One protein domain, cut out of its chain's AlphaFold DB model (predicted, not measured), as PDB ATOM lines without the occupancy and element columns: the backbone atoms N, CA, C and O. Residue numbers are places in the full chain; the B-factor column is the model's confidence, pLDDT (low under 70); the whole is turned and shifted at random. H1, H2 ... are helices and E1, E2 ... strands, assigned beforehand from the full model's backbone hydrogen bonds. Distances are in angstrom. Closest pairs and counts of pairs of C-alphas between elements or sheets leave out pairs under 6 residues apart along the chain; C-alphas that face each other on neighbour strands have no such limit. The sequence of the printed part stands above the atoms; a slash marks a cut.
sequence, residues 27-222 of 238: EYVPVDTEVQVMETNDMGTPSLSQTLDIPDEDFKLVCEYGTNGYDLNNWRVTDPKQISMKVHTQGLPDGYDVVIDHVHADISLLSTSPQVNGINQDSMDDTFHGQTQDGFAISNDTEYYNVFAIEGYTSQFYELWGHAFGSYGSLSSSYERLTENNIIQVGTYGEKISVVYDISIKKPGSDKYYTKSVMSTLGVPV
ATOM      1  N   GLU A  27     183.281 199.518 185.719       77.38
ATOM      2  CA  GLU A  27     182.435 199.541 186.904       77.38
ATOM      3  C   GLU A  27     181.355 200.616 186.723       77.38
ATOM      4  O   GLU A  27     181.635 201.754 186.338       77.38
ATOM      5  N   TYR A  28     180.103 200.247 186.984       87.12
ATOM      6  CA  TYR A  28     178.942 201.103 186.777       87.12
ATOM      7  C   TYR A  28     177.985 200.981 187.956       87.12
ATOM      8  O   TYR A  28     177.707 199.879 188.432       87.12
ATOM      9  N   VAL A  29     177.444 202.117 188.390       86.56
ATOM     10  CA  VAL A  29     176.399 202.172 189.411       86.56
ATOM     11  C   VAL A  29     175.044 202.284 188.706       86.56
ATOM     12  O   VAL A  29     174.837 203.238 187.951       86.56
ATOM     13  N   PRO A  30     174.111 201.337 188.914       87.62
ATOM     14  CA  PRO A  30     172.748 201.465 188.415       87.62
ATOM     15  C   PRO A  30     172.080 202.748 188.902       87.62
ATOM     16  O   PRO A  30     172.302 203.176 190.032       87.62
ATOM     17  N   VAL A  31     171.227 203.330 188.058       89.75
ATOM     18  CA  VAL A  31     170.344 204.426 188.476       89.75
ATOM     19  C   VAL A  31     169.520 203.959 189.675       89.75
ATOM     20  O   VAL A  31     168.876 202.913 189.613       89.75
ATOM     21  N   ASP A  32     169.553 204.736 190.752       88.12
ATOM     22  CA  ASP A  32     168.758 204.497 191.951       88.12
ATOM     23  C   ASP A  32     167.270 204.719 191.644       88.12
ATOM     24  O   ASP A  32     166.834 205.847 191.403       88.12
ATOM     25  N   THR A  33     166.510 203.625 191.597       88.62
ATOM     26  CA  THR A  33     165.064 203.626 191.342       88.62
ATOM     27  C   THR A  33     164.226 203.596 192.614       88.62
ATOM     28  O   THR A  33     163.003 203.676 192.526       88.62
ATOM     29  N   GLU A  34     164.854 203.442 193.780       89.94
ATOM     30  CA  GLU A  34     164.161 203.342 195.070       89.94
ATOM     31  C   GLU A  34     163.964 204.724 195.704       89.94
ATOM     32  O   GLU A  34     163.029 204.943 196.478       89.94
ATOM     33  N   VAL A  35     164.825 205.685 195.360       92.38
ATOM     34  CA  VAL A  35     164.692 207.076 195.795       92.38
ATOM     35  C   VAL A  35     163.543 207.760 195.058       92.38
ATOM     36  O   VAL A  35     163.500 207.823 193.831       92.38
ATOM     37  N   GLN A  36     162.623 208.342 195.826       96.56
ATOM     38  CA  GLN A  36     161.554 209.166 195.269       96.56
ATOM     39  C   GLN A  36     162.134 210.464 194.703       96.56
ATOM     40  O   GLN A  36     162.953 211.122 195.345       96.56
ATOM     41  N   VAL A  37     161.697 210.843 193.507       96.56
ATOM     42  CA  VAL A  37     162.229 211.996 192.779       96.56
ATOM     43  C   VAL A  37     161.259 213.167 192.882       96.56
ATOM     44  O   VAL A  37     160.056 212.991 192.709       96.56
ATOM     45  N   MET A  38     161.776 214.362 193.169       96.94
ATOM     46  CA  MET A  38     160.980 215.583 193.202       96.94
ATOM     47  C   MET A  38     160.476 215.933 191.804       96.94
ATOM     48  O   MET A  38     161.250 216.015 190.848       96.94
ATOM     49  N   GLU A  39     159.178 216.206 191.712       94.81
ATOM     50  CA  GLU A  39     158.504 216.570 190.471       94.81
ATOM     51  C   GLU A  39     157.801 217.924 190.606       94.81
ATOM     52  O   GLU A  39     157.678 218.502 191.688       94.81
ATOM     53  N   THR A  40     157.348 218.462 189.475       93.38
ATOM     54  CA  THR A  40     156.521 219.672 189.452       93.38
ATOM     55  C   THR A  40     155.060 219.277 189.638       93.38
ATOM     56  O   THR A  40     154.538 218.492 188.851       93.38
ATOM     57  N   ASN A  41     154.397 219.820 190.658       89.88
ATOM     58  CA  ASN A  41     152.985 219.542 190.919       89.88
ATOM     59  C   ASN A  41     152.039 220.254 189.933       89.88
ATOM     60  O   ASN A  41     152.460 221.076 189.117       89.88
ATOM     61  N   ASP A  42     150.734 219.991 190.058       86.94
ATOM     62  CA  ASP A  42     149.676 220.569 189.211       86.94
ATOM     63  C   ASP A  42     149.637 222.110 189.213       86.94
ATOM     64  O   ASP A  42     149.097 222.726 188.294       86.94
ATOM     65  N   MET A  43     150.216 222.749 190.233       86.44
ATOM     66  CA  MET A  43     150.325 224.207 190.344       86.44
ATOM     67  C   MET A  43     151.619 224.757 189.727       86.44
ATOM     68  O   MET A  43     151.918 225.941 189.877       86.44
ATOM     69  N   GLY A  44     152.409 223.920 189.052       88.19
ATOM     70  CA  GLY A  44     153.680 224.320 188.455       88.19
ATOM     71  C   GLY A  44     154.801 224.521 189.476       88.19
ATOM     72  O   GLY A  44     155.803 225.151 189.152       88.19
ATOM     73  N   THR A  45     154.641 224.027 190.708       92.50
ATOM     74  CA  THR A  45     155.632 224.197 191.779       92.50
ATOM     75  C   THR A  45     156.356 222.879 192.054       92.50
ATOM     76  O   THR A  45     155.695 221.861 192.255       92.50
ATOM     77  N   PRO A  46     157.698 222.864 192.089       96.06
ATOM     78  CA  PRO A  46     158.463 221.709 192.543       96.06
ATOM     79  C   PRO A  46     158.096 221.294 193.966       96.06
ATOM     80  O   PRO A  46     158.175 222.109 194.889       96.06
ATOM     81  N   SER A  47     157.700 220.037 194.147       96.88
ATOM     82  CA  SER A  47     157.351 219.517 195.466       96.88
ATOM     83  C   SER A  47     157.491 218.004 195.564       96.88
ATOM     84  O   SER A  47     157.280 217.293 194.584       96.88
ATOM     85  N   LEU A  48     157.772 217.514 196.769       97.75
ATOM     86  CA  LEU A  48     157.738 216.092 197.105       97.75
ATOM     87  C   LEU A  48     157.237 215.919 198.538       97.75
ATOM     88  O   LEU A  48     157.706 216.620 199.427       97.75
ATOM     89  N   SER A  49     156.301 214.999 198.765       97.75
ATOM     90  CA  SER A  49     155.753 214.705 200.093       97.75
ATOM     91  C   SER A  49     155.957 213.234 200.433       97.75
ATOM     92  O   SER A  49     155.714 212.357 199.602       97.75
ATOM     93  N   GLN A  50     156.412 212.969 201.653       98.38
ATOM     94  CA  GLN A  50     156.644 211.637 202.193       98.38
ATOM     95  C   GLN A  50     155.911 211.480 203.517       98.38
ATOM     96  O   GLN A  50     155.995 212.334 204.393       98.38
ATOM     97  N   THR A  51     155.229 210.350 203.688       98.56
ATOM     98  CA  THR A  51     154.687 209.921 204.980       98.56
ATOM     99  C   THR A  51     155.507 208.735 205.465       98.56
ATOM    100  O   THR A  51     155.481 207.672 204.848       98.56
ATOM    101  N   LEU A  52     156.255 208.935 206.544       98.44
ATOM    102  CA  LEU A  52     157.259 208.006 207.047       98.44
ATOM    103  C   LEU A  52     156.826 207.397 208.380       98.44
ATOM    104  O   LEU A  52     156.225 208.055 209.233       98.44
ATOM    105  N   ASP A  53     157.158 206.122 208.553       98.38
ATOM    106  CA  ASP A  53     156.949 205.407 209.804       98.38
ATOM    107  C   ASP A  53     157.933 205.896 210.868       98.38
ATOM    108  O   ASP A  53     159.132 206.023 210.614       98.38
ATOM    109  N   ILE A  54     157.431 206.117 212.081       98.06
ATOM    110  CA  ILE A  54     158.271 206.345 213.254       98.06
ATOM    111  C   ILE A  54     158.462 204.994 213.959       98.06
ATOM    112  O   ILE A  54     157.466 204.336 214.274       98.06
ATOM    113  N   PRO A  55     159.705 204.546 214.222       96.75
ATOM    114  CA  PRO A  55     159.938 203.247 214.843       96.75
ATOM    115  C   PRO A  55     159.230 203.101 216.197       96.75
ATOM    116  O   PRO A  55     159.479 203.875 217.123       96.75
ATOM    117  N   ASP A  56     158.417 202.050 216.324       95.88
ATOM    118  CA  ASP A  56     157.617 201.703 217.511       95.88
ATOM    119  C   ASP A  56     156.514 202.712 217.891       95.88
ATOM    120  O   ASP A  56     156.068 202.728 219.041       95.88
ATOM    121  N   GLU A  57     156.050 203.536 216.949       97.75
ATOM    122  CA  GLU A  57     154.927 204.451 217.163       97.75
ATOM    123  C   GLU A  57     153.824 204.284 216.107       97.75
ATOM    124  O   GLU A  57     154.076 203.983 214.941       97.75
ATOM    125  N   ASP A  58     152.576 204.513 216.526       96.75
ATOM    126  CA  ASP A  58     151.386 204.330 215.680       96.75
ATOM    127  C   ASP A  58     151.030 205.576 214.842       96.75
ATOM    128  O   ASP A  58     150.098 205.544 214.036       96.75
ATOM    129  N   PHE A  59     151.779 206.669 215.004       98.31
ATOM    130  CA  PHE A  59     151.659 207.894 214.212       98.31
ATOM    131  C   PHE A  59     152.821 208.030 213.220       98.31
ATOM    132  O   PHE A  59     153.813 207.306 213.295       98.31
ATOM    133  N   LYS A  60     152.679 208.929 212.243       98.75
ATOM    134  CA  LYS A  60     153.640 209.102 211.143       98.75
ATOM    135  C   LYS A  60     154.305 210.469 211.184       98.75
ATOM    136  O   LYS A  60     153.731 211.420 211.719       98.75
ATOM    137  N   LEU A  61     155.473 210.560 210.559       98.75
ATOM    138  CA  LEU A  61     156.131 211.819 210.235       98.75
ATOM    139  C   LEU A  61     155.816 212.178 208.780       98.75
ATOM    140  O   LEU A  61     156.083 211.385 207.879       98.75
ATOM    141  N   VAL A  62     155.242 213.349 208.542       98.75
ATOM    142  CA  VAL A  62     155.008 213.871 207.193       98.75
ATOM    143  C   VAL A  62     156.097 214.883 206.889       98.75
ATOM    144  O   VAL A  62     156.260 215.845 207.634       98.75
ATOM    145  N   CYS A  63     156.852 214.639 205.822       98.62
ATOM    146  CA  CYS A  63     157.934 215.498 205.350       98.62
ATOM    147  C   CYS A  63     157.570 216.031 203.967       98.62
ATOM    148  O   CYS A  63     157.351 215.244 203.044       98.62
ATOM    149  N   GLU A  64     157.535 217.347 203.806       98.38
ATOM    150  CA  GLU A  64     157.257 217.996 202.530       98.38
ATOM    151  C   GLU A  64     158.429 218.881 202.120       98.38
ATOM    152  O   GLU A  64     158.914 219.719 202.882       98.38
ATOM    153  N   TYR A  65     158.860 218.700 200.881       98.31
ATOM    154  CA  TYR A  65     160.008 219.366 200.297       98.31
ATOM    155  C   TYR A  65     159.578 220.264 199.150       98.31
ATOM    156  O   TYR A  65     158.649 219.946 198.407       98.31
ATOM    157  N   GLY A  66     160.305 221.359 198.967       97.69
ATOM    158  CA  GLY A  66     160.145 222.263 197.833       97.69
ATOM    159  C   GLY A  66     161.434 223.018 197.551       97.69
ATOM    160  O   GLY A  66     162.363 222.996 198.351       97.69
ATOM    161  N   THR A  67     161.500 223.700 196.414       96.56
ATOM    162  CA  THR A  67     162.726 224.368 195.939       96.56
ATOM    163  C   THR A  67     162.766 225.872 196.234       96.56
ATOM    164  O   THR A  67     163.573 226.608 195.667       96.56
ATOM    165  N   ASN A  68     161.828 226.356 197.053       93.69
ATOM    166  CA  ASN A  68     161.628 227.773 197.365       93.69
ATOM    167  C   ASN A  68     161.637 228.702 196.125       93.69
ATOM    168  O   ASN A  68     162.209 229.792 196.139       93.69
ATOM    169  N   GLY A  69     161.013 228.254 195.029       92.44
ATOM    170  CA  GLY A  69     160.881 229.013 193.779       92.44
ATOM    171  C   GLY A  69     161.947 228.724 192.717       92.44
ATOM    172  O   GLY A  69     161.854 229.270 191.620       92.44
ATOM    173  N   TYR A  70     162.927 227.859 192.994       94.81
ATOM    174  CA  TYR A  70     163.884 227.414 191.983       94.81
ATOM    175  C   TYR A  70     163.213 226.425 191.010       94.81
ATOM    176  O   TYR A  70     162.694 225.387 191.418       94.81
ATOM    177  N   ASP A  71     163.234 226.719 189.710       93.88
ATOM    178  CA  ASP A  71     162.634 225.874 188.667       93.88
ATOM    179  C   ASP A  71     163.444 224.588 188.430       93.88
ATOM    180  O   ASP A  71     164.626 224.645 188.078       93.88
ATOM    181  N   LEU A  72     162.797 223.423 188.554       93.44
ATOM    182  CA  LEU A  72     163.433 222.123 188.309       93.44
ATOM    183  C   LEU A  72     163.972 221.983 186.881       93.44
ATOM    184  O   LEU A  72     165.002 221.344 186.678       93.44
ATOM    185  N   ASN A  73     163.357 222.639 185.892       91.69
ATOM    186  CA  ASN A  73     163.858 222.635 184.513       91.69
ATOM    187  C   ASN A  73     165.172 223.407 184.347       91.69
ATOM    188  O   ASN A  73     165.784 223.360 183.283       91.69
ATOM    189  N   ASN A  74     165.609 224.111 185.388       92.75
ATOM    190  CA  ASN A  74     166.879 224.816 185.446       92.75
ATOM    191  C   ASN A  74     167.780 224.282 186.569       92.75
ATOM    192  O   ASN A  74     168.802 224.904 186.859       92.75
ATOM    193  N   TRP A  75     167.418 223.167 187.218       95.25
ATOM    194  CA  TRP A  75     168.173 222.616 188.343       95.25
ATOM    195  C   TRP A  75     169.593 222.260 187.921       95.25
ATOM    196  O   TRP A  75     169.801 221.551 186.926       95.25
ATOM    197  N   ARG A  76     170.561 222.809 188.652       95.19
ATOM    198  CA  ARG A  76     171.996 222.688 188.399       95.19
ATOM    199  C   ARG A  76     172.699 222.380 189.703       95.19
ATOM    200  O   ARG A  76     172.404 222.986 190.735       95.19
ATOM    201  N   VAL A  77     173.674 221.486 189.638       95.19
ATOM    202  CA  VAL A  77     174.519 221.188 190.790       95.19
ATOM    203  C   VAL A  77     175.247 222.443 191.240       95.19
ATOM    204  O   VAL A  77     175.245 222.794 192.410       95.19
ATOM    205  N   THR A  78     175.795 223.171 190.278       93.19
ATOM    206  CA  THR A  78     176.719 224.285 190.505       93.19
ATOM    207  C   THR A  78     176.082 225.595 190.975       93.19
ATOM    208  O   THR A  78     176.813 226.516 191.352       93.19
ATOM    209  N   ASP A  79     174.753 225.687 190.976       94.50
ATOM    210  CA  ASP A  79     174.039 226.905 191.349       94.50
ATOM    211  C   ASP A  79     173.763 226.956 192.861       94.50
ATOM    212  O   ASP A  79     173.434 225.926 193.463       94.50
ATOM    213  N   PRO A  80     173.838 228.149 193.483       94.62
ATOM    214  CA  PRO A  80     173.302 228.341 194.817       94.62
ATOM    215  C   PRO A  80     171.778 228.204 194.770       94.62
ATOM    216  O   PRO A  80     171.102 228.834 193.949       94.62
ATOM    217  N   LYS A  81     171.231 227.375 195.652       95.69
ATOM    218  CA  LYS A  81     169.820 226.980 195.634       95.69
ATOM    219  C   LYS A  81     169.324 226.662 197.035       95.69
ATOM    220  O   LYS A  81     170.081 226.697 197.999       95.69
ATOM    221  N   GLN A  82     168.025 226.436 197.165       96.69
ATOM    222  CA  GLN A  82     167.391 226.214 198.459       96.69
ATOM    223  C   GLN A  82     166.424 225.045 198.387       96.69
ATOM    224  O   GLN A  82     165.714 224.881 197.394       96.69
ATOM    225  N   ILE A  83     166.369 224.282 199.473       97.81
ATOM    226  CA  ILE A  83     165.342 223.275 199.710       97.81
ATOM    227  C   ILE A  83     164.586 223.666 200.972       97.81
ATOM    228  O   ILE A  83     165.155 223.730 202.058       97.81
ATOM    229  N   SER A  84     163.297 223.951 200.828       97.69
ATOM    230  CA  SER A  84     162.398 224.126 201.963       97.69
ATOM    231  C   SER A  84     161.937 222.767 202.469       97.69
ATOM    232  O   SER A  84     161.577 221.915 201.658       97.69
ATOM    233  N   MET A  85     161.889 222.607 203.787       98.06
ATOM    234  CA  MET A  85     161.488 221.392 204.486       98.06
ATOM    235  C   MET A  85     160.379 221.744 205.470       98.06
ATOM    236  O   MET A  85     160.581 222.574 206.355       98.06
ATOM    237  N   LYS A  86     159.214 221.125 205.302       98.25
ATOM    238  CA  LYS A  86     158.096 221.169 206.245       98.25
ATOM    239  C   LYS A  86     157.940 219.810 206.883       98.25
ATOM    240  O   LYS A  86     157.921 218.805 206.176       98.25
ATOM    241  N   VAL A  87     157.815 219.780 208.202       98.56
ATOM    242  CA  VAL A  87     157.663 218.531 208.942       98.56
ATOM    243  C   VAL A  87     156.582 218.665 209.991       98.56
ATOM    244  O   VAL A  87     156.607 219.584 210.805       98.56
ATOM    245  N   HIS A  88     155.650 217.724 209.992       98.75
ATOM    246  CA  HIS A  88     154.594 217.638 210.992       98.75
ATOM    247  C   HIS A  88     154.226 216.170 211.242       98.75
ATOM    248  O   HIS A  88     154.691 215.266 210.543       98.75
ATOM    249  N   THR A  89     153.411 215.896 212.257       98.69
ATOM    250  CA  THR A  89     152.939 214.528 212.509       98.69
ATOM    251  C   THR A  89     151.636 214.251 211.766       98.69
ATOM    252  O   THR A  89     150.870 215.164 211.473       98.69
ATOM    253  N   GLN A  90     151.334 212.980 211.514       98.69
ATOM    254  CA  GLN A  90     150.007 212.540 211.088       98.69
ATOM    255  C   GLN A  90     149.507 211.437 212.018       98.69
ATOM    256  O   GLN A  90     150.140 210.389 212.155       98.69
ATOM    257  N   GLY A  91     148.341 211.664 212.623       98.31
ATOM    258  CA  GLY A  91     147.710 210.710 213.535       98.31
ATOM    259  C   GLY A  91     148.331 210.683 214.934       98.31
ATOM    260  O   GLY A  91     148.218 209.667 215.611       98.31
ATOM    261  N   LEU A  92     148.986 211.768 215.366       98.38
ATOM    262  CA  LEU A  92     149.553 211.869 216.713       98.38
ATOM    263  C   LEU A  92     148.452 211.727 217.784       98.38
ATOM    264  O   LEU A  92     147.483 212.489 217.720       98.38
ATOM    265  N   PRO A  93     148.577 210.792 218.748       97.38
ATOM    266  CA  PRO A  93     147.590 210.620 219.810       97.38
ATOM    267  C   PRO A  93     147.550 211.795 220.793       97.38
ATOM    268  O   PRO A  93     148.568 212.429 221.078       97.38
ATOM    269  N   ASP A  94     146.380 212.026 221.391       96.12
ATOM    270  CA  ASP A  94     146.185 213.091 222.375       96.12
ATOM    271  C   ASP A  94     147.145 212.975 223.572       96.12
ATOM    272  O   ASP A  94     147.355 211.904 224.151       96.12
ATOM    273  N   GLY A  95     147.693 214.120 223.983       95.38
ATOM    274  CA  GLY A  95     148.563 214.250 225.153       95.38
ATOM    275  C   GLY A  95     150.016 213.822 224.937       95.38
ATOM    276  O   GLY A  95     150.795 213.874 225.890       95.38
ATOM    277  N   TYR A  96     150.386 213.400 223.727       97.44
ATOM    278  CA  TYR A  96     151.788 213.291 223.338       97.44
ATOM    279  C   TYR A  96     152.400 214.683 223.169       97.44
ATOM    280  O   TYR A  96     151.747 215.613 222.697       97.44
ATOM    281  N   ASP A  97     153.670 214.798 223.532       96.44
ATOM    282  CA  ASP A  97     154.500 215.969 223.275       96.44
ATOM    283  C   ASP A  97     155.673 215.526 222.398       96.44
ATOM    284  O   ASP A  97     156.421 214.617 222.775       96.44
ATOM    285  N   VAL A  98     155.765 216.098 221.198       97.44
ATOM    286  CA  VAL A  98     156.734 215.706 220.173       97.44
ATOM    287  C   VAL A  98     157.470 216.941 219.688       97.44
ATOM    288  O   VAL A  98     156.865 217.932 219.273       97.44
ATOM    289  N   VAL A  99     158.793 216.858 219.715       96.81
ATOM    290  CA  VAL A  99     159.679 217.903 219.217       96.81
ATOM    291  C   VAL A  99     160.728 217.292 218.296       96.81
ATOM    292  O   VAL A  99     161.157 216.161 218.505       96.81
ATOM    293  N   ILE A 100     161.155 218.046 217.291       97.06
ATOM    294  CA  ILE A 100     162.385 217.765 216.550       97.06
ATOM    295  C   ILE A 100     163.528 218.390 217.351       97.06
ATOM    296  O   ILE A 100     163.494 219.593 217.616       97.06
ATOM    297  N   ASP A 101     164.502 217.597 217.782       92.31
ATOM    298  CA  ASP A 101     165.641 218.103 218.558       92.31
ATOM    299  C   ASP A 101     166.803 218.533 217.647       92.31
ATOM    300  O   ASP A 101     167.426 219.578 217.879       92.31
ATOM    301  N   HIS A 102     167.020 217.781 216.572       95.62
ATOM    302  CA  HIS A 102     168.086 217.981 215.614       95.62
ATOM    303  C   HIS A 102     167.661 217.536 214.209       95.62
ATOM    304  O   HIS A 102     166.950 216.544 214.022       95.62
ATOM    305  N   VAL A 103     168.108 218.292 213.210       97.69
ATOM    306  CA  VAL A 103     167.972 217.947 211.796       97.69
ATOM    307  C   VAL A 103     169.341 217.996 211.151       97.69
ATOM    308  O   VAL A 103     169.981 219.045 211.160       97.69
ATOM    309  N   HIS A 104     169.737 216.889 210.537       97.94
ATOM    310  CA  HIS A 104     170.924 216.817 209.696       97.94
ATOM    311  C   HIS A 104     170.505 216.563 208.251       97.94
ATOM    312  O   HIS A 104     169.712 215.656 207.992       97.94
ATOM    313  N   ALA A 105     171.023 217.341 207.308       98.00
ATOM    314  CA  ALA A 105     170.755 217.171 205.889       98.00
ATOM    315  C   ALA A 105     172.053 217.163 205.084       98.00
ATOM    316  O   ALA A 105     172.883 218.051 205.237       98.00
ATOM    317  N   ASP A 106     172.168 216.210 204.168       97.81
ATOM    318  CA  ASP A 106     173.239 216.114 203.184       97.81
ATOM    319  C   ASP A 106     172.662 216.208 201.777       97.81
ATOM    320  O   ASP A 106     171.613 215.625 201.489       97.81
ATOM    321  N   ILE A 107     173.391 216.851 200.866       97.81
ATOM    322  CA  ILE A 107     173.150 216.744 199.427       97.81
ATOM    323  C   ILE A 107     174.376 216.154 198.729       97.81
ATOM    324  O   ILE A 107     175.514 216.542 198.984       97.81
ATOM    325  N   SER A 108     174.160 215.166 197.862       97.38
ATOM    326  CA  SER A 108     175.227 214.407 197.201       97.38
ATOM    327  C   SER A 108     174.896 214.092 195.748       97.38
ATOM    328  O   SER A 108     173.730 214.053 195.367       97.38
ATOM    329  N   LEU A 109     175.911 213.838 194.922       97.19
ATOM    330  CA  LEU A 109     175.695 213.486 193.518       97.19
ATOM    331  C   LEU A 109     175.052 212.101 193.374       97.19
ATOM    332  O   LEU A 109     175.544 211.121 193.933       97.19
ATOM    333  N   LEU A 110     174.014 212.010 192.545       96.44
ATOM    334  CA  LEU A 110     173.530 210.756 191.977       96.44
ATOM    335  C   LEU A 110     174.162 210.574 190.602       96.44
ATOM    336  O   LEU A 110     173.888 211.341 189.674       96.44
ATOM    337  N   SER A 111     175.021 209.568 190.473       94.62
ATOM    338  CA  SER A 111     175.752 209.308 189.241       94.62
ATOM    339  C   SER A 111     175.835 207.831 188.940       94.62
ATOM    340  O   SER A 111     175.912 206.982 189.821       94.62
ATOM    341  N   THR A 112     175.871 207.536 187.651       93.25
ATOM    342  CA  THR A 112     176.116 206.185 187.189       93.25
ATOM    343  C   THR A 112     177.602 205.820 187.164       93.25
ATOM    344  O   THR A 112     177.959 204.661 186.957       93.25
ATOM    345  N   SER A 113     178.484 206.807 187.353       90.94
ATOM    346  CA  SER A 113     179.912 206.579 187.544       90.94
ATOM    347  C   SER A 113     180.214 206.330 189.025       90.94
ATOM    348  O   SER A 113     179.962 207.218 189.849       90.94
ATOM    349  N   PRO A 114     180.815 205.181 189.387       89.75
ATOM    350  CA  PRO A 114     181.198 204.888 190.771       89.75
ATOM    351  C   PRO A 114     182.220 205.886 191.329       89.75
ATOM    352  O   PRO A 114     182.308 206.070 192.536       89.75
ATOM    353  N   GLN A 115     182.972 206.560 190.455       88.75
ATOM    354  CA  GLN A 115     184.025 207.501 190.829       88.75
ATOM    355  C   GLN A 115     183.485 208.790 191.464       88.75
ATOM    356  O   GLN A 115     184.180 209.406 192.268       88.75
ATOM    357  N   VAL A 116     182.271 209.211 191.089       92.44
ATOM    358  CA  VAL A 116     181.669 210.472 191.560       92.44
ATOM    359  C   VAL A 116     180.320 210.293 192.255       92.44
ATOM    360  O   VAL A 116     179.833 211.233 192.885       92.44
ATOM    361  N   ASN A 117     179.700 209.115 192.150       94.75
ATOM    362  CA  ASN A 117     178.448 208.828 192.835       94.75
ATOM    363  C   ASN A 117     178.621 208.946 194.355       94.75
ATOM    364  O   ASN A 117     179.527 208.353 194.937       94.75
ATOM    365  N   GLY A 118     177.738 209.702 195.001       95.25
ATOM    366  CA  GLY A 118     177.777 209.932 196.441       95.25
ATOM    367  C   GLY A 118     178.797 210.974 196.905       95.25
ATOM    368  O   GLY A 118     178.928 211.155 198.114       95.25
ATOM    369  N   ILE A 119     179.490 211.690 196.006       95.44
ATOM    370  CA  ILE A 119     180.261 212.874 196.414       95.44
ATOM    371  C   ILE A 119     179.296 213.859 197.082       95.44
ATOM    372  O   ILE A 119     178.355 214.336 196.446       95.44
ATOM    373  N   ASN A 120     179.535 214.143 198.363       95.75
ATOM    374  CA  ASN A 120     178.791 215.141 199.119       95.75
ATOM    375  C   ASN A 120     179.138 216.540 198.591       95.75
ATOM    376  O   ASN A 120     180.312 216.882 198.418       95.75
ATOM    377  N   GLN A 121     178.102 217.308 198.284       95.44
ATOM    378  CA  GLN A 121     178.207 218.679 197.820       95.44
ATOM    379  C   GLN A 121     178.133 219.655 198.991       95.44
ATOM    380  O   GLN A 121     178.953 220.569 199.056       95.44
ATOM    381  N   ASP A 122     177.142 219.490 199.862       96.50
ATOM    382  CA  ASP A 122     176.871 220.402 200.966       96.50
ATOM    383  C   ASP A 122     176.129 219.675 202.095       96.50
ATOM    384  O   ASP A 122     175.538 218.609 201.879       96.50
ATOM    385  N   SER A 123     176.130 220.280 203.279       96.19
ATOM    386  CA  SER A 123     175.499 219.743 204.484       96.19
ATOM    387  C   SER A 123     174.920 220.853 205.358       96.19
ATOM    388  O   SER A 123     175.480 221.946 205.430       96.19
ATOM    389  N   MET A 124     173.846 220.562 206.086       95.56
ATOM    390  CA  MET A 124     173.247 221.457 207.073       95.56
ATOM    391  C   MET A 124     172.956 220.705 208.366       95.56
ATOM    392  O   MET A 124     172.418 219.602 208.340       95.56
ATOM    393  N   ASP A 125     173.222 221.372 209.482       95.19
ATOM    394  CA  ASP A 125     172.723 221.008 210.801       95.19
ATOM    395  C   ASP A 125     171.777 222.102 211.298       95.19
ATOM    396  O   ASP A 125     172.111 223.289 211.241       95.19
ATOM    397  N   ASP A 126     170.625 221.714 211.834       92.56
ATOM    398  CA  ASP A 126     169.773 222.600 212.618       92.56
ATOM    399  C   ASP A 126     169.507 221.982 213.984       92.56
ATOM    400  O   ASP A 126     169.091 220.832 214.109       92.56
ATOM    401  N   THR A 127     169.800 222.746 215.028       89.94
ATOM    402  CA  THR A 127     169.637 222.318 216.415       89.94
ATOM    403  C   THR A 127     168.925 223.415 217.169       89.94
ATOM    404  O   THR A 127     169.303 224.586 217.107       89.94
ATOM    405  N   PHE A 128     167.916 223.041 217.944       83.75
ATOM    406  CA  PHE A 128     167.200 224.019 218.737       83.75
ATOM    407  C   PHE A 128     168.114 224.668 219.801       83.75
ATOM    408  O   PHE A 128     168.793 223.987 220.568       83.75
ATOM    409  N   HIS A 129     168.121 226.005 219.876       76.19
ATOM    410  CA  HIS A 129     169.019 226.775 220.758       76.19
ATOM    411  C   HIS A 129     168.317 227.489 221.929       76.19
ATOM    412  O   HIS A 129     168.905 228.359 222.578       76.19
ATOM    413  N   GLY A 130     167.048 227.184 222.201       74.12
ATOM    414  CA  GLY A 130     166.299 227.830 223.282       74.12
ATOM    415  C   GLY A 130     166.484 227.167 224.648       74.12
ATOM    416  O   GLY A 130     166.986 226.058 224.774       74.12
ATOM    417  N   GLN A 131     166.058 227.878 225.695       70.62
ATOM    418  CA  GLN A 131     166.150 227.418 227.090       70.62
ATOM    419  C   GLN A 131     164.805 226.973 227.682       70.62
ATOM    420  O   GLN A 131     164.768 226.435 228.785       70.62
ATOM    421  N   THR A 132     163.696 227.261 226.998       72.62
ATOM    422  CA  THR A 132     162.326 227.114 227.528       72.62
ATOM    423  C   THR A 132     161.524 225.995 226.873       72.62
ATOM    424  O   THR A 132     160.388 225.762 227.273       72.62
ATOM    425  N   GLN A 133     162.081 225.342 225.857       72.38
ATOM    426  CA  GLN A 133     161.506 224.181 225.185       72.38
ATOM    427  C   GLN A 133     162.646 223.252 224.762       72.38
ATOM    428  O   GLN A 133     163.779 223.707 224.605       72.38
ATOM    429  N   ASP A 134     162.339 221.973 224.585       83.38
ATOM    430  CA  ASP A 134     163.349 220.926 224.382       83.38
ATOM    431  C   ASP A 134     163.671 220.667 222.895       83.38
ATOM    432  O   ASP A 134     164.514 219.835 222.586       83.38
ATOM    433  N   GLY A 135     163.011 221.381 221.974       91.81
ATOM    434  CA  GLY A 135     163.183 221.244 220.526       91.81
ATOM    435  C   GLY A 135     162.194 222.105 219.732       91.81
ATOM    436  O   GLY A 135     161.516 222.974 220.290       91.81
ATOM    437  N   PHE A 136     162.086 221.861 218.428       95.06
ATOM    438  CA  PHE A 136     161.061 222.442 217.560       95.06
ATOM    439  C   PHE A 136     159.765 221.632 217.668       95.06
ATOM    440  O   PHE A 136     159.706 220.487 217.224       95.06
ATOM    441  N   ALA A 137     158.727 222.201 218.278       95.38
ATOM    442  CA  ALA A 137     157.458 221.502 218.475       95.38
ATOM    443  C   ALA A 137     156.764 221.174 217.146       95.38
ATOM    444  O   ALA A 137     156.605 222.050 216.296       95.38
ATOM    445  N   ILE A 138     156.297 219.931 217.015       97.75
ATOM    446  CA  ILE A 138     155.503 219.461 215.875       97.75
ATOM    447  C   ILE A 138     154.251 218.728 216.358       97.75
ATOM    448  O   ILE A 138     154.239 218.094 217.412       97.75
ATOM    449  N   SER A 139     153.171 218.828 215.593       98.25
ATOM    450  CA  SER A 139     151.917 218.123 215.865       98.25
ATOM    451  C   SER A 139     151.174 217.852 214.558       98.25
ATOM    452  O   SER A 139     151.739 218.033 213.482       98.25
ATOM    453  N   ASN A 140     149.914 217.413 214.623       98.25
ATOM    454  CA  ASN A 140     149.093 217.286 213.417       98.25
ATOM    455  C   ASN A 140     148.791 218.654 212.775       98.25
ATOM    456  O   ASN A 140     148.536 218.708 211.578       98.25
ATOM    457  N   ASP A 141     148.859 219.736 213.563       97.00
ATOM    458  CA  ASP A 141     148.495 221.099 213.156       97.00
ATOM    459  C   ASP A 141     149.656 222.106 213.298       97.00
ATOM    460  O   ASP A 141     149.516 223.281 212.955       97.00
ATOM    461  N   THR A 142     150.803 221.664 213.822       96.94
ATOM    462  CA  THR A 142     152.008 222.482 214.015       96.94
ATOM    463  C   THR A 142     153.137 221.901 213.185       96.94
ATOM    464  O   THR A 142     153.530 220.753 213.403       96.94
ATOM    465  N   GLU A 143     153.681 222.705 212.274       97.44
ATOM    466  CA  GLU A 143     154.804 222.320 211.423       97.44
ATOM    467  C   GLU A 143     156.120 222.949 211.895       97.44
ATOM    468  O   GLU A 143     156.177 224.114 212.296       97.44
ATOM    469  N   TYR A 144     157.196 222.177 211.788       97.44
ATOM    470  CA  TYR A 144     158.550 222.696 211.687       97.44
ATOM    471  C   TYR A 144     158.801 223.099 210.234       97.44
ATOM    472  O   TYR A 144     158.494 222.334 209.319       97.44
ATOM    473  N   TYR A 145     159.363 224.289 210.026       97.06
ATOM    474  CA  TYR A 145     159.753 224.789 208.711       97.06
ATOM    475  C   TYR A 145     161.201 225.263 208.747       97.06
ATOM    476  O   TYR A 145     161.536 226.154 209.528       97.06
ATOM    477  N   ASN A 146     162.036 224.712 207.868       96.00
ATOM    478  CA  ASN A 146     163.415 225.155 207.685       96.00
ATOM    479  C   ASN A 146     163.792 225.181 206.194       96.00
ATOM    480  O   ASN A 146     163.118 224.593 205.347       96.00
ATOM    481  N   VAL A 147     164.855 225.905 205.865       97.00
ATOM    482  CA  VAL A 147     165.416 226.050 204.528       97.00
ATOM    483  C   VAL A 147     166.878 225.620 204.558       97.00
ATOM    484  O   VAL A 147     167.719 226.295 205.146       97.00
ATOM    485  N   PHE A 148     167.189 224.543 203.845       97.12
ATOM    486  CA  PHE A 148     168.562 224.170 203.544       97.12
ATOM    487  C   PHE A 148     169.064 225.025 202.375       97.12
ATOM    488  O   PHE A 148     168.626 224.855 201.234       97.12
ATOM    489  N   ALA A 149     169.948 225.978 202.669       96.62
ATOM    490  CA  ALA A 149     170.646 226.769 201.663       96.62
ATOM    491  C   ALA A 149     171.886 226.012 201.174       96.62
ATOM    492  O   ALA A 149     172.809 225.779 201.943       96.62
ATOM    493  N   ILE A 150     171.887 225.653 199.894       96.44
ATOM    494  CA  ILE A 150     172.957 224.920 199.222       96.44
ATOM    495  C   ILE A 150     173.804 225.939 198.464       96.44
ATOM    496  O   ILE A 150     173.281 226.681 197.629       96.44
ATOM    497  N   GLU A 151     175.107 225.981 198.721       90.06
ATOM    498  CA  GLU A 151     175.996 227.011 198.159       90.06
ATOM    499  C   GLU A 151     176.331 226.795 196.671       90.06
ATOM    500  O   GLU A 151     176.870 227.681 196.001       90.06
ATOM    501  N   GLY A 152     176.036 225.609 196.137       85.25
ATOM    502  CA  GLY A 152     176.447 225.170 194.804       85.25
ATOM    503  C   GLY A 152     177.865 224.593 194.814       85.25
ATOM    504  O   GLY A 152     178.074 223.466 194.369       85.25
ATOM    505  N   TYR A 153     178.828 225.316 195.394       84.88
ATOM    506  CA  TYR A 153     180.196 224.829 195.590       84.88
ATOM    507  C   TYR A 153     180.691 225.034 197.016       84.88
ATOM    508  O   TYR A 153     180.882 226.169 197.443       84.88
ATOM    509  N   THR A 154     181.067 223.938 197.668       87.62
ATOM    510  CA  THR A 154     181.843 223.962 198.910       87.62
ATOM    511  C   THR A 154     183.308 223.614 198.633       87.62
ATOM    512  O   THR A 154     183.657 223.024 197.601       87.62
ATOM    513  N   SER A 155     184.210 223.958 199.558       87.88
ATOM    514  CA  SER A 155     185.614 223.528 199.466       87.88
ATOM    515  C   SER A 155     185.742 222.004 199.491       87.88
ATOM    516  O   SER A 155     186.565 221.446 198.769       87.88
ATOM    517  N   GLN A 156     184.895 221.342 200.284       89.25
ATOM    518  CA  GLN A 156     184.831 219.888 200.378       89.25
ATOM    519  C   GLN A 156     184.408 219.260 199.050       89.25
ATOM    520  O   GLN A 156     185.064 218.328 198.591       89.25
ATOM    521  N   PHE A 157     183.381 219.803 198.390       90.69
ATOM    522  CA  PHE A 157     182.941 219.315 197.084       90.69
ATOM    523  C   PHE A 157     184.070 219.365 196.046       90.69
ATOM    524  O   PHE A 157     184.324 218.384 195.346       90.69
ATOM    525  N   TYR A 158     184.804 220.481 195.986       87.88
ATOM    526  CA  TYR A 158     185.958 220.624 195.094       87.88
ATOM    527  C   TYR A 158     187.089 219.646 195.412       87.88
ATOM    528  O   TYR A 158     187.702 219.099 194.494       87.88
ATOM    529  N   GLU A 159     187.379 219.434 196.692       88.00
ATOM    530  CA  GLU A 159     188.409 218.494 197.118       88.00
ATOM    531  C   GLU A 159     188.032 217.053 196.746       88.00
ATOM    532  O   GLU A 159     188.822 216.358 196.108       88.00
ATOM    533  N   LEU A 160     186.812 216.619 197.072       88.62
ATOM    534  CA  LEU A 160     186.315 215.283 196.739       88.62
ATOM    535  C   LEU A 160     186.281 215.055 195.226       88.62
ATOM    536  O   LEU A 160     186.718 214.006 194.753       88.62
ATOM    537  N   TRP A 161     185.851 216.057 194.456       88.94
ATOM    538  CA  TRP A 161     185.930 216.016 192.998       88.94
ATOM    539  C   TRP A 161     187.375 215.873 192.504       88.94
ATOM    540  O   TRP A 161     187.669 215.054 191.635       88.94
ATOM    541  N   GLY A 162     188.309 216.648 193.054       87.00
ATOM    542  CA  GLY A 162     189.716 216.569 192.673       87.00
ATOM    543  C   GLY A 162     190.342 215.208 192.996       87.00
ATOM    544  O   GLY A 162     191.147 214.711 192.210       87.00
ATOM    545  N   HIS A 163     189.968 214.591 194.123       86.44
ATOM    546  CA  HIS A 163     190.394 213.235 194.482       86.44
ATOM    547  C   HIS A 163     189.804 212.192 193.538       86.44
ATOM    548  O   HIS A 163     190.500 211.243 193.184       86.44
ATOM    549  N   ALA A 164     188.563 212.394 193.086       86.62
ATOM    550  CA  ALA A 164     187.909 211.512 192.132       86.62
ATOM    551  C   ALA A 164     188.731 211.397 190.839       86.62
ATOM    552  O   ALA A 164     189.006 210.288 190.407       86.62
ATOM    553  N   PHE A 165     189.221 212.505 190.272       85.12
ATOM    554  CA  PHE A 165     190.004 212.513 189.018       85.12
ATOM    555  C   PHE A 165     191.528 212.575 189.214       85.12
ATOM    556  O   PHE A 165     192.291 212.728 188.255       85.12
ATOM    557  N   GLY A 166     191.976 212.477 190.462       80.38
ATOM    558  CA  GLY A 166     193.375 212.472 190.848       80.38
ATOM    559  C   GLY A 166     194.035 211.099 190.726       80.38
ATOM    560  O   GLY A 166     193.443 210.112 190.293       80.38
ATOM    561  N   SER A 167     195.299 211.021 191.139       76.44
ATOM    562  CA  SER A 167     195.902 209.728 191.494       76.44
ATOM    563  C   SER A 167     195.601 209.433 192.960       76.44
ATOM    564  O   SER A 167     195.359 210.357 193.729       76.44
ATOM    565  N   TYR A 168     195.644 208.167 193.378       72.31
ATOM    566  CA  TYR A 168     195.400 207.811 194.780       72.31
ATOM    567  C   TYR A 168     196.287 208.640 195.732       72.31
ATOM    568  O   TYR A 168     197.516 208.575 195.665       72.31
ATOM    569  N   GLY A 169     195.655 209.450 196.588       64.88
ATOM    570  CA  GLY A 169     196.334 210.373 197.506       64.88
ATOM    571  C   GLY A 169     196.924 211.636 196.860       64.88
ATOM    572  O   GLY A 169     197.777 212.276 197.468       64.88
ATOM    573  N   SER A 170     196.533 211.988 195.631       71.00
ATOM    574  CA  SER A 170     197.034 213.153 194.891       71.00
ATOM    575  C   SER A 170     195.907 213.898 194.176       71.00
ATOM    576  O   SER A 170     195.253 213.344 193.298       71.00
ATOM    577  N   LEU A 171     195.762 215.186 194.472       72.12
ATOM    578  CA  LEU A 171     194.870 216.094 193.751       72.12
ATOM    579  C   LEU A 171     195.542 216.561 192.454       72.12
ATOM    580  O   LEU A 171     196.629 217.139 192.486       72.12
ATOM    581  N   SER A 172     194.894 216.330 191.313       64.88
ATOM    582  CA  SER A 172     195.276 216.947 190.040       64.88
ATOM    583  C   SER A 172     194.345 218.126 189.777       64.88
ATOM    584  O   SER A 172     193.131 217.950 189.726       64.88
ATOM    585  N   SER A 173     194.895 219.332 189.627       61.50
ATOM    586  CA  SER A 173     194.119 220.535 189.313       61.50
ATOM    587  C   SER A 173     194.652 221.158 188.030       61.50
ATOM    588  O   SER A 173     195.808 221.577 187.956       61.50
ATOM    589  N   SER A 174     193.796 221.242 187.011       61.75
ATOM    590  CA  SER A 174     193.888 222.337 186.050       61.75
ATOM    591  C   SER A 174     193.387 223.603 186.756       61.75
ATOM    592  O   SER A 174     192.506 223.526 187.610       61.75
ATOM    593  N   TYR A 175     193.922 224.780 186.424       58.53
ATOM    594  CA  TYR A 175     193.437 226.076 186.940       58.53
ATOM    595  C   TYR A 175     192.022 226.438 186.424       58.53
ATOM    596  O   TYR A 175     191.665 227.611 186.327       58.53
ATOM    597  N   GLU A 176     191.222 225.444 186.044       73.69
ATOM    598  CA  GLU A 176     189.900 225.592 185.458       73.69
ATOM    599  C   GLU A 176     188.826 225.311 186.507       73.69
ATOM    600  O   GLU A 176     188.953 224.432 187.359       73.69
ATOM    601  N   ARG A 177     187.742 226.084 186.446       77.62
ATOM    602  CA  ARG A 177     186.603 225.903 187.342       77.62
ATOM    603  C   ARG A 177     185.819 224.661 186.921       77.62
ATOM    604  O   ARG A 177     185.479 224.531 185.749       77.62
ATOM    605  N   LEU A 178     185.460 223.811 187.884       85.50
ATOM    606  CA  LEU A 178     184.479 222.742 187.680       85.50
ATOM    607  C   LEU A 178     183.165 223.336 187.164       85.50
ATOM    608  O   LEU A 178     182.620 224.218 187.815       85.50
ATOM    609  N   THR A 179     182.653 222.872 186.030       89.75
ATOM    610  CA  THR A 179     181.385 223.336 185.442       89.75
ATOM    611  C   THR A 179     180.306 222.262 185.519       89.75
ATOM    612  O   THR A 179     180.612 221.076 185.618       89.75
ATOM    613  N   GLU A 180     179.042 222.662 185.373       91.56
ATOM    614  CA  GLU A 180     177.907 221.734 185.267       91.56
ATOM    615  C   GLU A 180     178.135 220.648 184.198       91.56
ATOM    616  O   GLU A 180     177.894 219.468 184.430       91.56
ATOM    617  N   ASN A 181     178.701 221.026 183.046       90.31
ATOM    618  CA  ASN A 181     179.004 220.077 181.974       90.31
ATOM    619  C   ASN A 181     180.002 219.002 182.413       90.31
ATOM    620  O   ASN A 181     179.847 217.852 182.022       90.31
ATOM    621  N   ASN A 182     181.016 219.354 183.209       89.69
ATOM    622  CA  ASN A 182     181.979 218.373 183.713       89.69
ATOM    623  C   ASN A 182     181.292 217.343 184.613       89.69
ATOM    624  O   ASN A 182     181.594 216.159 184.515       89.69
ATOM    625  N   ILE A 183     180.351 217.797 185.446       92.06
ATOM    626  CA  ILE A 183     179.593 216.960 186.381       92.06
ATOM    627  C   ILE A 183     178.665 216.012 185.618       92.06
ATOM    628  O   ILE A 183     178.632 214.817 185.893       92.06
ATOM    629  N   ILE A 184     177.955 216.508 184.608       92.12
ATOM    630  CA  ILE A 184     176.983 215.706 183.853       92.12
ATOM    631  C   ILE A 184     177.671 214.741 182.883       92.12
ATOM    632  O   ILE A 184     177.216 213.610 182.710       92.12
ATOM    633  N   GLN A 185     178.806 215.137 182.291       90.31
ATOM    634  CA  GLN A 185     179.584 214.297 181.367       90.31
ATOM    635  C   GLN A 185     180.052 212.975 181.974       90.31
ATOM    636  O   GLN A 185     180.259 212.013 181.236       90.31
ATOM    637  N   VAL A 186     180.180 212.912 183.297       89.19
ATOM    638  CA  VAL A 186     180.625 211.715 184.017       89.19
ATOM    639  C   VAL A 186     179.461 210.887 184.568       89.19
ATOM    640  O   VAL A 186     179.655 210.072 185.461       89.19
ATOM    641  N   GLY A 187     178.253 211.066 184.027       90.31
ATOM    642  CA  GLY A 187     177.096 210.218 184.329       90.31
ATOM    643  C   GLY A 187     176.247 210.680 185.511       90.31
ATOM    644  O   GLY A 187     175.370 209.932 185.941       90.31
ATOM    645  N   THR A 188     176.474 211.891 186.029       94.06
ATOM    646  CA  THR A 188     175.598 212.487 187.045       94.06
ATOM    647  C   THR A 188     174.238 212.808 186.437       94.06
ATOM    648  O   THR A 188     174.150 213.519 185.435       94.06
ATOM    649  N   TYR A 189     173.181 212.285 187.053       94.25
ATOM    650  CA  TYR A 189     171.795 212.439 186.604       94.25
ATOM    651  C   TYR A 189     170.906 213.167 187.622       94.25
ATOM    652  O   TYR A 189     169.762 213.504 187.314       94.25
ATOM    653  N   GLY A 190     171.420 213.456 188.815       96.06
ATOM    654  CA  GLY A 190     170.691 214.188 189.841       96.06
ATOM    655  C   GLY A 190     171.532 214.448 191.080       96.06
ATOM    656  O   GLY A 190     172.720 214.129 191.133       96.06
ATOM    657  N   GLU A 191     170.874 214.984 192.093       97.56
ATOM    658  CA  GLU A 191     171.377 215.086 193.455       97.56
ATOM    659  C   GLU A 191     170.442 214.316 194.384       97.56
ATOM    660  O   GLU A 191     169.224 214.348 194.222       97.56
ATOM    661  N   LYS A 192     171.005 213.614 195.361       97.88
ATOM    662  CA  LYS A 192     170.267 212.982 196.447       97.88
ATOM    663  C   LYS A 192     170.372 213.859 197.676       97.88
ATOM    664  O   LYS A 192     171.484 214.135 198.124       97.88
ATOM    665  N   ILE A 193     169.224 214.219 198.225       98.19
ATOM    666  CA  ILE A 193     169.102 214.861 199.526       98.19
ATOM    667  C   ILE A 193     168.729 213.773 200.532       98.19
ATOM    668  O   ILE A 193     167.737 213.065 200.342       98.19
ATOM    669  N   SER A 194     169.530 213.640 201.582       98.06
ATOM    670  CA  SER A 194     169.284 212.742 202.710       98.06
ATOM    671  C   SER A 194     169.089 213.591 203.956       98.06
ATOM    672  O   SER A 194     169.984 214.349 204.311       98.06
ATOM    673  N   VAL A 195     167.944 213.462 204.621       98.38
ATOM    674  CA  VAL A 195     167.615 214.209 205.837       98.38
ATOM    675  C   VAL A 195     167.340 213.237 206.974       98.38
ATOM    676  O   VAL A 195     166.563 212.294 206.820       98.38
ATOM    677  N   VAL A 196     167.970 213.469 208.118       98.38
ATOM    678  CA  VAL A 196     167.710 212.759 209.369       98.38
ATOM    679  C   VAL A 196     167.017 213.721 210.317       98.38
ATOM    680  O   VAL A 196     167.563 214.768 210.657       98.38
ATOM    681  N   TYR A 197     165.810 213.348 210.734       98.19
ATOM    682  CA  TYR A 197     165.064 214.032 211.780       98.19
ATOM    683  C   TYR A 197     165.185 213.230 213.068       98.19
ATOM    684  O   TYR A 197     164.627 212.131 213.173       98.19
ATOM    685  N   ASP A 198     165.889 213.788 214.044       96.94
ATOM    686  CA  ASP A 198     165.895 213.268 215.400       96.94
ATOM    687  C   ASP A 198     164.694 213.873 216.145       96.94
ATOM    688  O   ASP A 198     164.524 215.087 216.281       96.94
ATOM    689  N   ILE A 199     163.776 212.991 216.536       96.69
ATOM    690  CA  ILE A 199     162.505 213.339 217.163       96.69
ATOM    691  C   ILE A 199     162.490 212.854 218.606       96.69
ATOM    692  O   ILE A 199     162.632 211.665 218.897       96.69
ATOM    693  N   SER A 200     162.256 213.784 219.517       96.25
ATOM    694  CA  SER A 200     162.076 213.529 220.936       96.25
ATOM    695  C   SER A 200     160.584 213.450 221.251       96.25
ATOM    696  O   SER A 200     159.820 214.380 220.992       96.25
ATOM    697  N   ILE A 201     160.157 212.324 221.828       97.19
ATOM    698  CA  ILE A 201     158.752 212.014 222.120       97.19
ATOM    699  C   ILE A 201     158.556 211.811 223.622       97.19
ATOM    700  O   ILE A 201     159.295 211.067 224.268       97.19
ATOM    701  N   LYS A 202     157.515 212.427 224.184       96.56
ATOM    702  CA  LYS A 202     157.069 212.239 225.568       96.56
ATOM    703  C   LYS A 202     155.597 211.826 225.581       96.56
ATOM    704  O   LYS A 202     154.718 212.575 225.162       96.56
ATOM    705  N   LYS A 203     155.331 210.612 226.077       95.88
ATOM    706  CA  LYS A 203     153.970 210.060 226.215       95.88
ATOM    707  C   LYS A 203     153.216 210.712 227.385       95.88
ATOM    708  O   LYS A 203     153.860 211.136 228.350       95.88
ATOM    709  N   PRO A 204     151.869 210.707 227.369       95.94
ATOM    710  CA  PRO A 204     151.061 211.139 228.503       95.94
ATOM    711  C   PRO A 204     151.507 210.471 229.810       95.94
ATOM    712  O   PRO A 204     151.606 209.247 229.897       95.94
ATOM    713  N   GLY A 205     151.777 211.276 230.838       93.69
ATOM    714  CA  GLY A 205     152.209 210.789 232.153       93.69
ATOM    715  C   GLY A 205     153.691 210.408 232.268       93.69
ATOM    716  O   GLY A 205     154.115 210.047 233.364       93.69
ATOM    717  N   SER A 206     154.480 210.513 231.193       93.12
ATOM    718  CA  SER A 206     155.946 210.436 231.259       93.12
ATOM    719  C   SER A 206     156.545 211.793 231.639       93.12
ATOM    720  O   SER A 206     156.092 212.836 231.170       93.12
ATOM    721  N   ASP A 207     157.598 211.780 232.454       91.88
ATOM    722  CA  ASP A 207     158.432 212.945 232.768       91.88
ATOM    723  C   ASP A 207     159.655 213.070 231.842       91.88
ATOM    724  O   ASP A 207     160.392 214.051 231.921       91.88
ATOM    725  N   LYS A 208     159.880 212.083 230.966       92.19
ATOM    726  CA  LYS A 208     161.065 211.993 230.106       92.19
ATOM    727  C   LYS A 208     160.704 211.835 228.639       92.19
ATOM    728  O   LYS A 208     159.740 211.140 228.302       92.19
ATOM    729  N   TYR A 209     161.551 212.421 227.799       94.62
ATOM    730  CA  TYR A 209     161.605 212.126 226.376       94.62
ATOM    731  C   TYR A 209     162.403 210.851 226.112       94.62
ATOM    732  O   TYR A 209     163.328 210.504 226.852       94.62
ATOM    733  N   TYR A 210     162.052 210.179 225.027       95.25
ATOM    734  CA  TYR A 210     162.915 209.239 224.326       95.25
ATOM    735  C   TYR A 210     163.014 209.675 222.866       95.25
ATOM    736  O   TYR A 210     162.077 210.268 222.332       95.25
ATOM    737  N   THR A 211     164.141 209.365 222.234       95.06
ATOM    738  CA  THR A 211     164.442 209.825 220.877       95.06
ATOM    739  C   THR A 211     164.264 208.698 219.868       95.06
ATOM    740  O   THR A 211     164.584 207.536 220.148       95.06
ATOM    741  N   LYS A 212     163.755 209.040 218.688       97.38
ATOM    742  CA  LYS A 212     163.747 208.202 217.487       97.38
ATOM    743  C   LYS A 212     164.367 209.006 216.348       97.38
ATOM    744  O   LYS A 212     164.183 210.213 216.299       97.38
ATOM    745  N   SER A 213     165.051 208.340 215.428       97.56
ATOM    746  CA  SER A 213     165.582 208.976 214.219       97.56
ATOM    747  C   SER A 213     164.786 208.487 213.019       97.56
ATOM    748  O   SER A 213     164.590 207.278 212.854       97.56
ATOM    749  N   VAL A 214     164.322 209.413 212.187       98.38
ATOM    750  CA  VAL A 214     163.596 209.116 210.948       98.38
ATOM    751  C   VAL A 214     164.397 209.666 209.779       98.38
ATOM    752  O   VAL A 214     164.681 210.859 209.721       98.38
ATOM    753  N   MET A 215     164.764 208.787 208.848       97.88
ATOM    754  CA  MET A 215     165.488 209.162 207.637       97.88
ATOM    755  C   MET A 215     164.514 209.363 206.478       97.88
ATOM    756  O   MET A 215     163.672 208.507 206.207       97.88
ATOM    757  N   SER A 216     164.679 210.471 205.769       98.06
ATOM    758  CA  SER A 216     163.978 210.813 204.539       98.06
ATOM    759  C   SER A 216     165.004 211.025 203.432       98.06
ATOM    760  O   SER A 216     165.985 211.739 203.618       98.06
ATOM    761  N   THR A 217     164.778 210.405 202.278       97.81
ATOM    762  CA  THR A 217     165.669 210.526 201.121       97.81
ATOM    763  C   THR A 217     164.851 210.904 199.901       97.81
ATOM    764  O   THR A 217     163.808 210.297 199.638       97.81
ATOM    765  N   LEU A 218     165.337 211.879 199.137       97.81
ATOM    766  CA  LEU A 218     164.742 212.299 197.876       97.81
ATOM    767  C   LEU A 218     165.806 212.609 196.822       97.81
ATOM    768  O   LEU A 218     166.931 212.989 197.140       97.81
ATOM    769  N   GLY A 219     165.437 212.448 195.557       97.62
ATOM    770  CA  GLY A 219     166.250 212.803 194.404       97.62
ATOM    771  C   GLY A 219     165.749 214.092 193.765       97.62
ATOM    772  O   GLY A 219     164.544 214.304 193.655       97.62
ATOM    773  N   VAL A 220     166.661 214.934 193.293       97.12
ATOM    774  CA  VAL A 220     166.349 216.093 192.455       97.12
ATOM    775  C   VAL A 220     167.109 215.943 191.137       97.12
ATOM    776  O   VAL A 220     168.340 215.862 191.153       97.12
ATOM    777  N   PRO A 221     166.422 215.833 189.989       94.56
ATOM    778  CA  PRO A 221     167.089 215.584 188.720       94.56
ATOM    779  C   PRO A 221     167.838 216.836 188.259       94.56
ATOM    780  O   PRO A 221     167.340 217.953 188.393       94.56
ATOM    781  N   VAL A 222     169.015 216.661 187.654       93.75
ATOM    782  CA  VAL A 222     169.655 217.774 186.938       93.75
ATOM    783  C   VAL A 222     168.889 218.057 185.648       93.75
ATOM    784  O   VAL A 222     168.440 217.149 184.947       93.75
TER     785      VAL A 222
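This is residues 27 to 222 of the 238 residues of an uncharacterized protein of [Eubacterium] rectale M104/1 (UniProt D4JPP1). Two antiparallel sheets of four strands lie face to face as a long, twisted sandwich, with the sheet E5 E4 E7 E8 on one side and the sheet E1 E2 E3 E6 on the other, their strands crossed at 36 degrees. The short helices H1 and H2 sit at one end of this sandwich, and the link from E7 to E8, residues 203 to 209, makes the opposite tip. The printed part has 196 residues, with two named helices and eight named strands in the order E1 E2 E3 E4 E5 E6 H1 H2 E7 E8, and its class is mostly strand. It is compact, with a radius of gyration of the C-alphas of 19.0 A, and its outline of 62 by 41 by 30 A is only just elongated.

One sheet runs E5, residues 120 to 127, then E4, residues 97 to 111, then E7, residues 188 to 202, then E8, residues 210 to 221. It is twisted, and E5 and E8 are its edge strands. The inner strands E4 and E7 are antiparallel at 166 degrees, with N 106 and O 194 within hydrogen-bond range at 2.9 A. E5 and E4 form a hairpin, with N 124 and O 105 2.8 A apart. E4 bends by 53 degrees at residue 102, and its residues 99 to 100 pair antiparallel with residues 136 to 137. E7 and E8 form another hairpin, with N 195 and O 216 2.8 A apart. The other sheet, also twisted, runs E1, residues 46 to 53, E2, residues 60 to 66, E3, residues 81 to 90, and E6, residues 144 to 150. E1, E2 and E3 are a meander, each strand the antiparallel neighbour of the one before. Within hydrogen-bond range across the neighbour strands are N 50 and O 63 of E1 and E2 at 2.8 A, N 64 and O 86 of E2 and E3 at 2.8 A, and N 85 and O 146 of E3 and E6 at 2.8 A. The two sheets form a sandwich, two sheets face to face; the parts that face each other are 9.3 A centre to centre, with best planes 16 degrees apart. Between them, for instance, the closest C-alphas of E5 and E6 are those of Asp 122 and Ile 150, 6.2 A, and those of E1 and E8 are Leu 52 and Val 214, 7.5 A. H1, residues 155 to 164, only grazes the sheet E5 E4 E7 E8 and touches E5, where the closest C-alphas, of Gln 121 and Phe 157, are 4.8 A apart. H2, residues 180 to 185, only grazes the same sheet and is near E7, with 6 pairs of C-alphas within 10 A. H1 and H2 are apart. In both helices every O i to N i+4 pair is within hydrogen-bond range.

The longest strands are E7, 42.7 A from first to last C-alpha, and E4, 40.7 A. E8 measures 36.4 A, E3 29.0 A, E1 23.8 A, E5 20.8 A, E2 19.8 A and E6 19.2 A. H1 measures 14.3 A and H2 8.6 A. E1 begins at C-alpha 46 (158.463, 221.709, 192.543), E7 ends at C-alpha 202 (157.069, 212.239, 225.568), and E8 ends at C-alpha 221 (167.089, 215.584, 188.720).

The two C-alphas farthest apart are those of Ser 174 and Gly 205, 63.2 A. The printed part runs from residue 27 to 222 and has no cut. The long links are E2 to E3, E5 to E6 and H1 to H2. Before E1, residues 36 to 37 pair parallel with residues 218 to 219 of E8. The mean pLDDT of the printed part is 92.3, and residue 169 and residues 172 to 175 are under 70.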